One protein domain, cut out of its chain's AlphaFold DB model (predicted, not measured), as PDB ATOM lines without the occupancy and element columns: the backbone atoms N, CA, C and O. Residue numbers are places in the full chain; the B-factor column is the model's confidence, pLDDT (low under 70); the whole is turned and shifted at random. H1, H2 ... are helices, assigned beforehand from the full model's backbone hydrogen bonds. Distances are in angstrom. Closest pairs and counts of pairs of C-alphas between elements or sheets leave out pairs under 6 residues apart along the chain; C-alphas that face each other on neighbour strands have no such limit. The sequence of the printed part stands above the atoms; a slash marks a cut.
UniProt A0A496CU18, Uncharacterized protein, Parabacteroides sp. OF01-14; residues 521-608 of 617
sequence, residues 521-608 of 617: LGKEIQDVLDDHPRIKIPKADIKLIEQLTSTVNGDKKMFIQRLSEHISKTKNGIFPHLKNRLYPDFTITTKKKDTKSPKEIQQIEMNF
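Overview. This is residues 521 to 608 of the 617 residues of an uncharacterized protein of Parabacteroides sp. OF01-14 (UniProt A0A496CU18). Four short helices, H1 to H4, gather into a small body in which H3 and H4 lie side by side and H1 and H2 complete the group; from it residues 594 to 608, with H5, stick out as an arm. The printed part has 88 residues, with five named helices in the order H1 to H5 and no named strand; the class is all helix. It is only just compact, close to loose, with a radius of gyration of the C-alphas of 14.1 A, and spans 38 by 28 by 27 A.

Along the chain. Find C-alpha 521 at (17.183, -34.792, -22.989); from there H1 runs to residue 530, 14.2 A. H2, residues 539 to 551, covers 18.5 A, and H3, residues 556 to 566, 16.0 A. H4 is residues 575 to 582, 10.4 A. H5, residues 598 to 608, runs 16.5 A to C-alpha 608 at (23.517, -8.160, -13.749).

Arrangement. Look first at H1, which touches H4, closest at C-alphas 528 and 578, 6.5 A, at a steep tilt of 49 degrees, opposite ways. H1 and H2 are close but not clearly touching, with C-alphas 522 and 549 at 6.0 A. H2 touches H3 with residues 544 to 549 alone, closest at C-alphas 548 and 559, 6.3 A; this helical hairpin has a shallow tilt of 33 degrees, only just short of steep. H3 and H4 form another helical hairpin and touch, closest at C-alphas 556 and 582, 5.9 A, at a shallow tilt of 8 degrees. H2 and H4 are apart. In H1, H2 and H4 every O i to N i+4 pair is within hydrogen-bond range; in H3 5 of 7 are, in H5 4 of 7.

Size, cuts and confidence. The C-alphas farthest apart, of Asp 585 and Met 606, are 39.4 A apart. The printed part has no cut, and the link from H4 to H5 is long, 15 residues. H5 touches no helix. Confidence is low, under 70, at residues 571 to 572 and 588 to 608; the mean pLDDT of the printed part is 71.5.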
ATOM      1  N   LEU A 521      17.157 -35.920 -22.056       77.25
ATOM      2  CA  LEU A 521      17.183 -34.792 -22.989       77.25
ATOM      3  C   LEU A 521      18.591 -34.202 -23.191       77.25
ATOM      4  O   LEU A 521      18.967 -33.895 -24.317       77.25
ATOM      5  N   GLY A 522      19.378 -34.057 -22.123       79.19
ATOM      6  CA  GLY A 522      20.751 -33.556 -22.202       79.19
ATOM      7  C   GLY A 522      21.688 -34.484 -22.977       79.19
ATOM      8  O   GLY A 522      22.555 -33.995 -23.695       79.19
ATOM      9  N   LYS A 523      21.482 -35.808 -22.897       79.38
ATOM     10  CA  LYS A 523      22.223 -36.776 -23.723       79.38
ATOM     11  C   LYS A 523      21.859 -36.639 -25.199       79.38
ATOM     12  O   LYS A 523      22.753 -36.501 -26.020       79.38
ATOM     13  N   GLU A 524      20.569 -36.580 -25.528       83.38
ATOM     14  CA  GLU A 524      20.130 -36.440 -26.924       83.38
ATOM     15  C   GLU A 524      20.560 -35.109 -27.556       83.38
ATOM     16  O   GLU A 524      20.878 -35.061 -28.742       83.38
ATOM     17  N   ILE A 525      20.589 -34.020 -26.780       84.69
ATOM     18  CA  ILE A 525      21.124 -32.734 -27.244       84.69
ATOM     19  C   ILE A 525      22.624 -32.857 -27.510       84.69
ATOM     20  O   ILE A 525      23.079 -32.397 -28.555       84.69
ATOM     21  N   GLN A 526      23.378 -33.488 -26.603       83.62
ATOM     22  CA  GLN A 526      24.814 -33.686 -26.787       83.62
ATOM     23  C   GLN A 526      25.113 -34.555 -28.013       83.62
ATOM     24  O   GLN A 526      25.977 -34.186 -28.801       83.62
ATOM     25  N   ASP A 527      24.340 -35.619 -28.244       84.00
ATOM     26  CA  ASP A 527      24.470 -36.465 -29.435       84.00
ATOM     27  C   ASP A 527      24.285 -35.647 -30.730       84.00
ATOM     28  O   ASP A 527      25.064 -35.780 -31.668       84.00
ATOM     29  N   VAL A 528      23.308 -34.729 -30.777       84.75
ATOM     30  CA  VAL A 528      23.096 -33.854 -31.950       84.75
ATOM     31  C   VAL A 528      24.252 -32.869 -32.153       84.75
ATOM     32  O   VAL A 528      24.581 -32.534 -33.293       84.75
ATOM     33  N   LEU A 529      24.855 -32.373 -31.071       82.88
ATOM     34  CA  LEU A 529      26.030 -31.500 -31.148       82.88
ATOM     35  C   LEU A 529      27.258 -32.272 -31.653       82.88
ATOM     36  O   LEU A 529      27.994 -31.762 -32.502       82.88
ATOM     37  N   ASP A 530      27.430 -33.506 -31.181       80.62
ATOM     38  CA  ASP A 530      28.533 -34.398 -31.542       80.62
ATOM     39  C   ASP A 530      28.414 -34.915 -32.988       80.62
ATOM     40  O   ASP A 530      29.429 -35.046 -33.674       80.62
ATOM     41  N   ASP A 531      27.191 -35.125 -33.493       81.12
ATOM     42  CA  ASP A 531      26.904 -35.507 -34.886       81.12
ATOM     43  C   ASP A 531      27.184 -34.368 -35.889       81.12
ATOM     44  O   ASP A 531      27.323 -34.592 -37.101       81.12
ATOM     45  N   HIS A 532      27.286 -33.123 -35.413       81.19
ATOM     46  CA  HIS A 532      27.430 -31.934 -36.255       81.19
ATOM     47  C   HIS A 532      28.589 -31.000 -35.839       81.19
ATOM     48  O   HIS A 532      28.403 -29.783 -35.733       81.19
ATOM     49  N   PRO A 533      29.838 -31.500 -35.739       74.12
ATOM     50  CA  PRO A 533      30.970 -30.748 -35.177       74.12
ATOM     51  C   PRO A 533      31.442 -29.581 -36.061       74.12
ATOM     52  O   PRO A 533      32.208 -28.722 -35.626       74.12
ATOM     53  N   ARG A 534      31.010 -29.535 -37.330       74.50
ATOM     54  CA  ARG A 534      31.352 -28.468 -38.288       74.50
ATOM     55  C   ARG A 534      30.429 -27.247 -38.186       74.50
ATOM     56  O   ARG A 534      30.744 -26.213 -38.776       74.50
ATOM     57  N   ILE A 535      29.307 -27.340 -37.464       82.19
ATOM     58  CA  ILE A 535      28.393 -26.211 -37.260       82.19
ATOM     59  C   ILE A 535      28.970 -25.317 -36.159       82.19
ATOM     60  O   ILE A 535      29.048 -25.707 -34.998       82.19
ATOM     61  N   LYS A 536      29.372 -24.089 -36.507       78.69
ATOM     62  CA  LYS A 536      29.814 -23.106 -35.509       78.69
ATOM     63  C   LYS A 536      28.605 -22.563 -34.749       78.69
ATOM     64  O   LYS A 536      27.815 -21.808 -35.311       78.69
ATOM     65  N   ILE A 537      28.495 -22.916 -33.471       82.38
ATOM     66  CA  ILE A 537      27.434 -22.433 -32.581       82.38
ATOM     67  C   ILE A 537      27.972 -21.247 -31.763       82.38
ATOM     68  O   ILE A 537      29.011 -21.380 -31.109       82.38
ATOM     69  N   PRO A 538      27.314 -20.074 -31.787       82.06
ATOM     70  CA  PRO A 538      27.680 -18.945 -30.936       82.06
ATOM     71  C   PRO A 538      27.688 -19.317 -29.446       82.06
ATOM     72  O   PRO A 538      26.799 -20.016 -28.967       82.06
ATOM     73  N   LYS A 539      28.642 -18.783 -28.670       75.00
ATOM     74  CA  LYS A 539      28.737 -19.042 -27.215       75.00
ATOM     75  C   LYS A 539      27.453 -18.687 -26.446       75.00
ATOM     76  O   LYS A 539      27.156 -19.324 -25.442       75.00
ATOM     77  N   ALA A 540      26.706 -17.680 -26.909       74.50
ATOM     78  CA  ALA A 540      25.421 -17.294 -26.324       74.50
ATOM     79  C   ALA A 540      24.344 -18.377 -26.519       74.50
ATOM     80  O   ALA A 540      23.580 -18.651 -25.598       74.50
ATOM     81  N   ASP A 541      24.343 -19.042 -27.677       83.12
ATOM     82  CA  ASP A 541      23.394 -20.107 -28.000       83.12
ATOM     83  C   ASP A 541      23.721 -21.398 -27.237       83.12
ATOM     84  O   ASP A 541      22.811 -22.084 -26.789       83.12
ATOM     85  N   ILE A 542      25.010 -21.697 -27.014       81.06
ATOM     86  CA  ILE A 542      25.443 -22.829 -26.170       81.06
ATOM     87  C   ILE A 542      24.935 -22.645 -24.735       81.06
ATOM     88  O   ILE A 542      24.270 -23.531 -24.203       81.06
ATOM     89  N   LYS A 543      25.158 -21.463 -24.140       80.38
ATOM     90  CA  LYS A 543      24.647 -21.145 -22.795       80.38
ATOM     91  C   LYS A 543      23.124 -21.246 -22.717       80.38
ATOM     92  O   LYS A 543      22.588 -21.747 -21.732       80.38
ATOM     93  N   LEU A 544      22.424 -20.784 -23.753       83.94
ATOM     94  CA  LEU A 544      20.969 -20.886 -23.831       83.94
ATOM     95  C   LEU A 544      20.502 -22.349 -23.902       83.94
ATOM     96  O   LEU A 544      19.547 -22.711 -23.220       83.94
ATOM     97  N   ILE A 545      21.162 -23.190 -24.703       85.06
ATOM     98  CA  ILE A 545      20.865 -24.626 -24.805       85.06
ATOM     99  C   ILE A 545      21.060 -25.302 -23.445       85.06
ATOM    100  O   ILE A 545      20.167 -26.016 -22.991       85.06
ATOM    101  N   GLU A 546      22.171 -25.035 -22.758       83.00
ATOM    102  CA  GLU A 546      22.452 -25.571 -21.419       83.00
ATOM    103  C   GLU A 546      21.390 -25.134 -20.394       83.00
ATOM    104  O   GLU A 546      20.865 -25.961 -19.645       83.00
ATOM    105  N   GLN A 547      21.001 -23.855 -20.408       81.00
ATOM    106  CA  GLN A 547      19.971 -23.309 -19.521       81.00
ATOM    107  C   GLN A 547      18.576 -23.884 -19.812       81.00
ATOM    108  O   GLN A 547      17.805 -24.176 -18.896       81.00
ATOM    109  N   LEU A 548      18.213 -24.057 -21.083       83.06
ATOM    110  CA  LEU A 548      16.933 -24.663 -21.446       83.06
ATOM    111  C   LEU A 548      16.906 -26.150 -21.086       83.06
ATOM    112  O   LEU A 548      15.889 -26.631 -20.597       83.06
ATOM    113  N   THR A 549      18.028 -26.856 -21.236       82.69
ATOM    114  CA  THR A 549      18.152 -28.277 -20.874       82.69
ATOM    115  C   THR A 549      17.901 -28.511 -19.383       82.69
ATOM    116  O   THR A 549      17.246 -29.490 -19.021       82.69
ATOM    117  N   SER A 550      18.362 -27.602 -18.516       74.38
ATOM    118  CA  SER A 550      18.145 -27.698 -17.066       74.38
ATOM    119  C   SER A 550      16.754 -27.236 -16.616       74.38
ATOM    120  O   SER A 550      16.252 -27.720 -15.606       74.38
ATOM    121  N   THR A 551      16.093 -26.342 -17.360       75.12
ATOM    122  CA  THR A 551      14.816 -25.727 -16.938       75.12
ATOM    123  C   THR A 551      13.559 -26.418 -17.465       75.12
ATOM    124  O   THR A 551      12.489 -26.248 -16.884       75.12
ATOM    125  N   VAL A 552      13.643 -27.188 -18.553       79.94
ATOM    126  CA  VAL A 552      12.467 -27.840 -19.170       79.94
ATOM    127  C   VAL A 552      12.178 -29.247 -18.639       79.94
ATOM    128  O   VAL A 552      11.244 -29.885 -19.110       79.94
ATOM    129  N   ASN A 553      12.958 -29.730 -17.663       73.31
ATOM    130  CA  ASN A 553      12.770 -31.012 -16.970       73.31
ATOM    131  C   ASN A 553      12.442 -32.205 -17.903       73.31
ATOM    132  O   ASN A 553      11.595 -33.037 -17.591       73.31
ATOM    133  N   GLY A 554      13.085 -32.264 -19.077       76.25
ATOM    134  CA  GLY A 554      12.907 -33.338 -20.065       76.25
ATOM    135  C   GLY A 554      11.813 -33.126 -21.126       76.25
ATOM    136  O   GLY A 554      11.729 -33.930 -22.052       76.25
ATOM    137  N   ASP A 555      11.014 -32.052 -21.069       79.88
ATOM    138  CA  ASP A 555       9.981 -31.771 -22.080       79.88
ATOM    139  C   ASP A 555      10.594 -31.266 -23.403       79.88
ATOM    140  O   ASP A 555      10.930 -30.087 -23.567       79.88
ATOM    141  N   LYS A 556      10.702 -32.182 -24.376       86.75
ATOM    142  CA  LYS A 556      11.240 -31.939 -25.728       86.75
ATOM    143  C   LYS A 556      10.459 -30.876 -26.502       86.75
ATOM    144  O   LYS A 556      11.058 -30.078 -27.227       86.75
ATOM    145  N   LYS A 557       9.132 -30.830 -26.347       84.31
ATOM    146  CA  LYS A 557       8.275 -29.859 -27.038       84.31
ATOM    147  C   LYS A 557       8.514 -28.461 -26.474       84.31
ATOM    148  O   LYS A 557       8.725 -27.525 -27.248       84.31
ATOM    149  N   MET A 558       8.536 -28.327 -25.146       80.19
ATOM    150  CA  MET A 558       8.799 -27.045 -24.487       80.19
ATOM    151  C   MET A 558      10.229 -26.552 -24.749       80.19
ATOM    152  O   MET A 558      10.427 -25.357 -24.983       80.19
ATOM    153  N   PHE A 559      11.208 -27.465 -24.790       89.44
ATOM    154  CA  PHE A 559      12.589 -27.169 -25.176       89.44
ATOM    155  C   PHE A 559      12.671 -26.558 -26.578       89.44
ATOM    156  O   PHE A 559      13.167 -25.443 -26.736       89.44
ATOM    157  N   ILE A 560      12.133 -27.247 -27.592       88.75
ATOM    158  CA  ILE A 560      12.179 -26.778 -28.984       88.75
ATOM    159  C   ILE A 560      11.390 -25.478 -29.166       88.75
ATOM    160  O   ILE A 560      11.858 -24.584 -29.877       88.75
ATOM    161  N   GLN A 561      10.246 -25.324 -28.494       82.94
ATOM    162  CA  GLN A 561       9.449 -24.101 -28.565       82.94
ATOM    163  C   GLN A 561      10.234 -22.883 -28.058       82.94
ATOM    164  O   GLN A 561      10.379 -21.915 -28.809       82.94
ATOM    165  N   ARG A 562      10.808 -22.957 -26.848       82.50
ATOM    166  CA  ARG A 562      11.601 -21.861 -26.262       82.50
ATOM    167  C   ARG A 562      12.891 -21.606 -27.027       82.50
ATOM    168  O   ARG A 562      13.240 -20.456 -27.277       82.50
ATOM    169  N   LEU A 563      13.574 -22.662 -27.468       87.88
ATOM    170  CA  LEU A 563      14.790 -22.517 -28.262       87.88
ATOM    171  C   LEU A 563      14.501 -21.754 -29.567       87.88
ATOM    172  O   LEU A 563      15.254 -20.855 -29.943       87.88
ATOM    173  N   SER A 564      13.360 -22.030 -30.211       84.56
ATOM    174  CA  SER A 564      12.952 -21.376 -31.460       84.56
ATOM    175  C   SER A 564      12.696 -19.866 -31.336       84.56
ATOM    176  O   SER A 564      12.669 -19.164 -32.347       84.56
ATOM    177  N   GLU A 565      12.483 -19.336 -30.135       81.81
ATOM    178  CA  GLU A 565      12.227 -17.904 -29.926       81.81
ATOM    179  C   GLU A 565      13.522 -17.078 -29.931       81.81
ATOM    180  O   GLU A 565      13.498 -15.869 -30.201       81.81
ATOM    181  N   HIS A 566      14.658 -17.737 -29.687       77.38
ATOM    182  CA  HIS A 566      15.929 -17.088 -29.380       77.38
ATOM    183  C   HIS A 566      17.079 -17.465 -30.323       77.38
ATOM    184  O   HIS A 566      17.963 -16.635 -30.510       77.38
ATOM    185  N   ILE A 567      17.049 -18.640 -30.966       82.88
ATOM    186  CA  ILE A 567      18.112 -19.078 -31.886       82.88
ATOM    187  C   ILE A 567      17.751 -18.865 -33.367       82.88
ATOM    188  O   ILE A 567      16.581 -18.876 -33.766       82.88
ATOM    189  N   SER A 568      18.772 -18.708 -34.211       74.62
ATOM    190  CA  SER A 568      18.612 -18.616 -35.667       74.62
ATOM    191  C   SER A 568      18.029 -19.903 -36.264       74.62
ATOM    192  O   SER A 568      18.535 -21.000 -36.036       74.62
ATOM    193  N   LYS A 569      16.994 -19.759 -37.101       79.25
ATOM    194  CA  LYS A 569      16.287 -20.869 -37.778       79.25
ATOM    195  C   LYS A 569      16.831 -21.167 -39.179       79.25
ATOM    196  O   LYS A 569      16.165 -21.817 -39.982       79.25
ATOM    197  N   THR A 570      18.005 -20.632 -39.511       71.88
ATOM    198  CA  THR A 570      18.627 -20.836 -40.825       71.88
ATOM    199  C   THR A 570      18.982 -22.308 -41.042       71.88
ATOM    200  O   THR A 570      19.327 -23.013 -40.097       71.88
ATOM    201  N   LYS A 571      18.932 -22.772 -42.300       60.75
ATOM    202  CA  LYS A 571      19.259 -24.164 -42.671       60.75
ATOM    203  C   LYS A 571      20.676 -24.599 -42.271       60.75
ATOM    204  O   LYS A 571      20.908 -25.791 -42.149       60.75
ATOM    205  N   ASN A 572      21.585 -23.646 -42.059       66.44
ATOM    206  CA  ASN A 572      22.989 -23.899 -41.725       66.44
ATOM    207  C   ASN A 572      23.277 -23.824 -40.210       66.44
ATOM    208  O   ASN A 572      24.427 -23.967 -39.804       66.44
ATOM    209  N   GLY A 573      22.267 -23.533 -39.381       78.44
ATOM    210  CA  GLY A 573      22.393 -23.483 -37.923       78.44
ATOM    211  C   GLY A 573      22.102 -24.830 -37.262       78.44
ATOM    212  O   GLY A 573      21.631 -25.758 -37.908       78.44
ATOM    213  N   ILE A 574      22.326 -24.931 -35.951       85.44
ATOM    214  CA  ILE A 574      22.088 -26.172 -35.188       85.44
ATOM    215  C   ILE A 574      20.595 -26.454 -34.932       85.44
ATOM    216  O   ILE A 574      20.184 -27.595 -34.729       85.44
ATOM    217  N   PHE A 575      19.749 -25.420 -34.978       87.94
ATOM    218  CA  PHE A 575      18.330 -25.520 -34.627       87.94
ATOM    219  C   PHE A 575      17.520 -26.521 -35.472       87.94
ATOM    220  O   PHE A 575      16.783 -27.304 -34.876       87.94
ATOM    221  N   PRO A 576      17.627 -26.568 -36.818       84.50
ATOM    222  CA  PRO A 576      16.926 -27.573 -37.619       84.50
ATOM    223  C   PRO A 576      17.291 -29.011 -37.233       84.50
ATOM    224  O   PRO A 576      16.417 -29.873 -37.233       84.50
ATOM    225  N   HIS A 577      18.549 -29.257 -36.855       87.50
ATOM    226  CA  HIS A 577      19.025 -30.575 -36.431       87.50
ATOM    227  C   HIS A 577      18.435 -30.971 -35.074       87.50
ATOM    228  O   HIS A 577      17.863 -32.053 -34.943       87.50
ATOM    229  N   LEU A 578      18.453 -30.052 -34.102       87.69
ATOM    230  CA  LEU A 578      17.808 -30.254 -32.800       87.69
ATOM    231  C   LEU A 578      16.296 -30.462 -32.942       87.69
ATOM    232  O   LEU A 578      15.741 -31.379 -32.343       87.69
ATOM    233  N   LYS A 579      15.625 -29.667 -33.784       90.44
ATOM    234  CA  LYS A 579      14.190 -29.809 -34.068       90.44
ATOM    235  C   LYS A 579      13.875 -31.183 -34.658       90.44
ATOM    236  O   LYS A 579      12.989 -31.867 -34.161       90.44
ATOM    237  N   ASN A 580      14.605 -31.593 -35.695       85.88
ATOM    238  CA  ASN A 580      14.367 -32.859 -36.388       85.88
ATOM    239  C   ASN A 580      14.660 -34.081 -35.512       85.88
ATOM    240  O   ASN A 580      14.060 -35.126 -35.736       85.88
ATOM    241  N   ARG A 581      15.566 -33.971 -34.536       87.00
ATOM    242  CA  ARG A 581      15.863 -35.070 -33.613       87.00
ATOM    243  C   ARG A 581      14.878 -35.137 -32.449       87.00
ATOM    244  O   ARG A 581      14.415 -36.219 -32.115       87.00
ATOM    245  N   LEU A 582      14.571 -33.993 -31.839       86.06
ATOM    246  CA  LEU A 582      13.860 -33.944 -30.561       86.06
ATOM    247  C   LEU A 582      12.342 -33.787 -30.720       86.06
ATOM    248  O   LEU A 582      11.592 -34.330 -29.911       86.06
ATOM    249  N   TYR A 583      11.873 -33.033 -31.722       87.94
ATOM    250  CA  TYR A 583      10.440 -32.798 -31.950       87.94
ATOM    251  C   TYR A 583      10.143 -32.429 -33.427       87.94
ATOM    252  O   TYR A 583       9.950 -31.248 -33.755       87.94
ATOM    253  N   PRO A 584      10.116 -33.421 -34.344       83.75
ATOM    254  CA  PRO A 584      10.019 -33.205 -35.796       83.75
ATOM    255  C   PRO A 584       8.766 -32.433 -36.233       83.75
ATOM    256  O   PRO A 584       8.837 -31.582 -37.128       83.75
ATOM    257  N   ASP A 585       7.649 -32.668 -35.539       77.88
ATOM    258  CA  ASP A 585       6.327 -32.102 -35.837       77.88
ATOM    259  C   ASP A 585       6.194 -30.612 -35.468       77.88
ATOM    260  O   ASP A 585       5.137 -30.004 -35.644       77.88
ATOM    261  N   PHE A 586       7.262 -29.978 -34.963       80.81
ATOM    262  CA  PHE A 586       7.264 -28.549 -34.656       80.81
ATOM    263  C   PHE A 586       7.064 -27.686 -35.915       80.81
ATOM    264  O   PHE A 586       7.940 -27.619 -36.790       80.81
ATOM    265  N   THR A 587       5.964 -26.941 -35.981       75.75
ATOM    266  CA  THR A 587       5.713 -25.932 -37.016       75.75
ATOM    267  C   THR A 587       6.253 -24.565 -36.590       75.75
ATOM    268  O   THR A 587       5.933 -24.036 -35.528       75.75
ATOM    269  N   ILE A 588       7.112 -23.971 -37.425       67.06
ATOM    270  CA  ILE A 588       7.710 -22.658 -37.150       67.06
ATOM    271  C   ILE A 588       6.659 -21.577 -37.414       67.06
ATOM    272  O   ILE A 588       6.359 -21.268 -38.564       67.06
ATOM    273  N   THR A 589       6.141 -20.947 -36.363       53.25
ATOM    274  CA  THR A 589       5.337 -19.728 -36.492       53.25
ATOM    275  C   THR A 589       6.272 -18.525 -36.643       53.25
ATOM    276  O   THR A 589       6.982 -18.119 -35.722       53.25
ATOM    277  N   THR A 590       6.351 -17.948 -37.841       41.19
ATOM    278  CA  THR A 590       7.095 -16.703 -38.075       41.19
ATOM    279  C   THR A 590       6.271 -15.511 -37.590       41.19
ATOM    280  O   THR A 590       5.465 -14.971 -38.342       41.19
ATOM    281  N   LYS A 591       6.477 -15.061 -36.347       37.03
ATOM    282  CA  LYS A 591       6.179 -13.665 -35.985       37.03
ATOM    283  C   LYS A 591       7.402 -12.814 -36.340       37.03
ATOM    284  O   LYS A 591       8.504 -13.115 -35.885       37.03
ATOM    285  N   LYS A 592       7.220 -11.790 -37.186       31.59
ATOM    286  CA  LYS A 592       8.239 -10.763 -37.480       31.59
ATOM    287  C   LYS A 592       8.747 -10.190 -36.147       31.59
ATOM    288  O   LYS A 592       7.941  -9.701 -35.364       31.59
ATOM    289  N   LYS A 593      10.052 -10.284 -35.876       34.03
ATOM    290  CA  LYS A 593      10.687  -9.583 -34.749       34.03
ATOM    291  C   LYS A 593      11.057  -8.181 -35.223       34.03
ATOM    292  O   LYS A 593      11.943  -8.046 -36.064       34.03
ATOM    293  N   ASP A 594      10.388  -7.174 -34.673       31.72
ATOM    294  CA  ASP A 594      10.885  -5.802 -34.668       31.72
ATOM    295  C   ASP A 594      12.232  -5.770 -33.929       31.72
ATOM    296  O   ASP A 594      12.402  -6.351 -32.852       31.72
ATOM    297  N   THR A 595      13.222  -5.137 -34.547       33.97
ATOM    298  CA  THR A 595      14.567  -4.931 -34.000       33.97
ATOM    299  C   THR A 595      14.502  -4.081 -32.729       33.97
ATOM    300  O   THR A 595      14.144  -2.906 -32.789       33.97
ATOM    301  N   LYS A 596      14.863  -4.656 -31.576       39.38
ATOM    302  CA  LYS A 596      14.984  -3.930 -30.299       39.38
ATOM    303  C   LYS A 596      16.229  -3.036 -30.295       39.38
ATOM    304  O   LYS A 596      17.292  -3.450 -30.753       39.38
ATOM    305  N   SER A 597      16.078  -1.804 -29.802       39.03
ATOM    306  CA  SER A 597      17.122  -0.771 -29.852       39.03
ATOM    307  C   SER A 597      18.239  -0.986 -28.810       39.03
ATOM    308  O   SER A 597      17.976  -1.570 -27.754       39.03
ATOM    309  N   PRO A 598      19.454  -0.443 -29.037       39.81
ATOM    310  CA  PRO A 598      20.623  -0.594 -28.154       39.81
ATOM    311  C   PRO A 598      20.414  -0.181 -26.686       39.81
ATOM    312  O   PRO A 598      21.157  -0.624 -25.814       39.81
ATOM    313  N   LYS A 599      19.385   0.626 -26.386       39.03
ATOM    314  CA  LYS A 599      19.064   1.051 -25.014       39.03
ATOM    315  C   LYS A 599      18.493  -0.072 -24.136       39.03
ATOM    316  O   LYS A 599      18.693  -0.038 -22.930       39.03
ATOM    317  N   GLU A 600      17.849  -1.092 -24.712       39.94
ATOM    318  CA  GLU A 600      17.332  -2.231 -23.926       39.94
ATOM    319  C   GLU A 600      18.442  -3.211 -23.509       39.94
ATOM    320  O   GLU A 600      18.320  -3.874 -22.483       39.94
ATOM    321  N   ILE A 601      19.548  -3.273 -24.262       46.28
ATOM    322  CA  ILE A 601      20.688  -4.153 -23.958       46.28
ATOM    323  C   ILE A 601      21.510  -3.583 -22.789       46.28
ATOM    324  O   ILE A 601      21.869  -4.326 -21.877       46.28
ATOM    325  N   GLN A 602      21.698  -2.259 -22.730       40.06
ATOM    326  CA  GLN A 602      22.384  -1.603 -21.605       40.06
ATOM    327  C   GLN A 602      21.618  -1.705 -20.274       40.06
ATOM    328  O   GLN A 602      22.237  -1.777 -19.214       40.06
ATOM    329  N   GLN A 603      20.281  -1.768 -20.303       38.72
ATOM    330  CA  GLN A 603      19.470  -1.936 -19.090       38.72
ATOM    331  C   GLN A 603      19.602  -3.350 -18.491       38.72
ATOM    332  O   GLN A 603      19.505  -3.526 -17.278       38.72
ATOM    333  N   ILE A 604      19.839  -4.363 -19.332       42.25
ATOM    334  CA  ILE A 604      20.023  -5.753 -18.896       42.25
ATOM    335  C   ILE A 604      21.417  -5.930 -18.283       42.25
ATOM    336  O   ILE A 604      21.528  -6.516 -17.210       42.25
ATOM    337  N   GLU A 605      22.462  -5.357 -18.884       41.00
ATOM    338  CA  GLU A 605      23.833  -5.431 -18.350       41.00
ATOM    339  C   GLU A 605      23.982  -4.729 -16.986       41.00
ATOM    340  O   GLU A 605      24.663  -5.250 -16.102       41.00
ATOM    341  N   MET A 606      23.276  -3.612 -16.746       39.53
ATOM    342  CA  MET A 606      23.275  -2.947 -15.429       39.53
ATOM    343  C   MET A 606      22.545  -3.739 -14.334       39.53
ATOM    344  O   MET A 606      22.922  -3.652 -13.165       39.53
ATOM    345  N   ASN A 607      21.537  -4.545 -14.681       39.44
ATOM    346  CA  ASN A 607      20.828  -5.377 -13.703       39.44
ATOM    347  C   ASN A 607      21.644  -6.614 -13.270       39.44
ATOM    348  O   ASN A 607      21.436  -7.128 -12.170       39.44
ATOM    349  N   PHE A 608      22.610  -7.054 -14.085       40.16
ATOM    350  CA  PHE A 608      23.517  -8.160 -13.749       40.16
ATOM    351  C   PHE A 608      24.655  -7.755 -12.795       40.16
ATOM    352  O   PHE A 608      25.062  -8.562 -11.968       40.16
TER     353      PHE A 608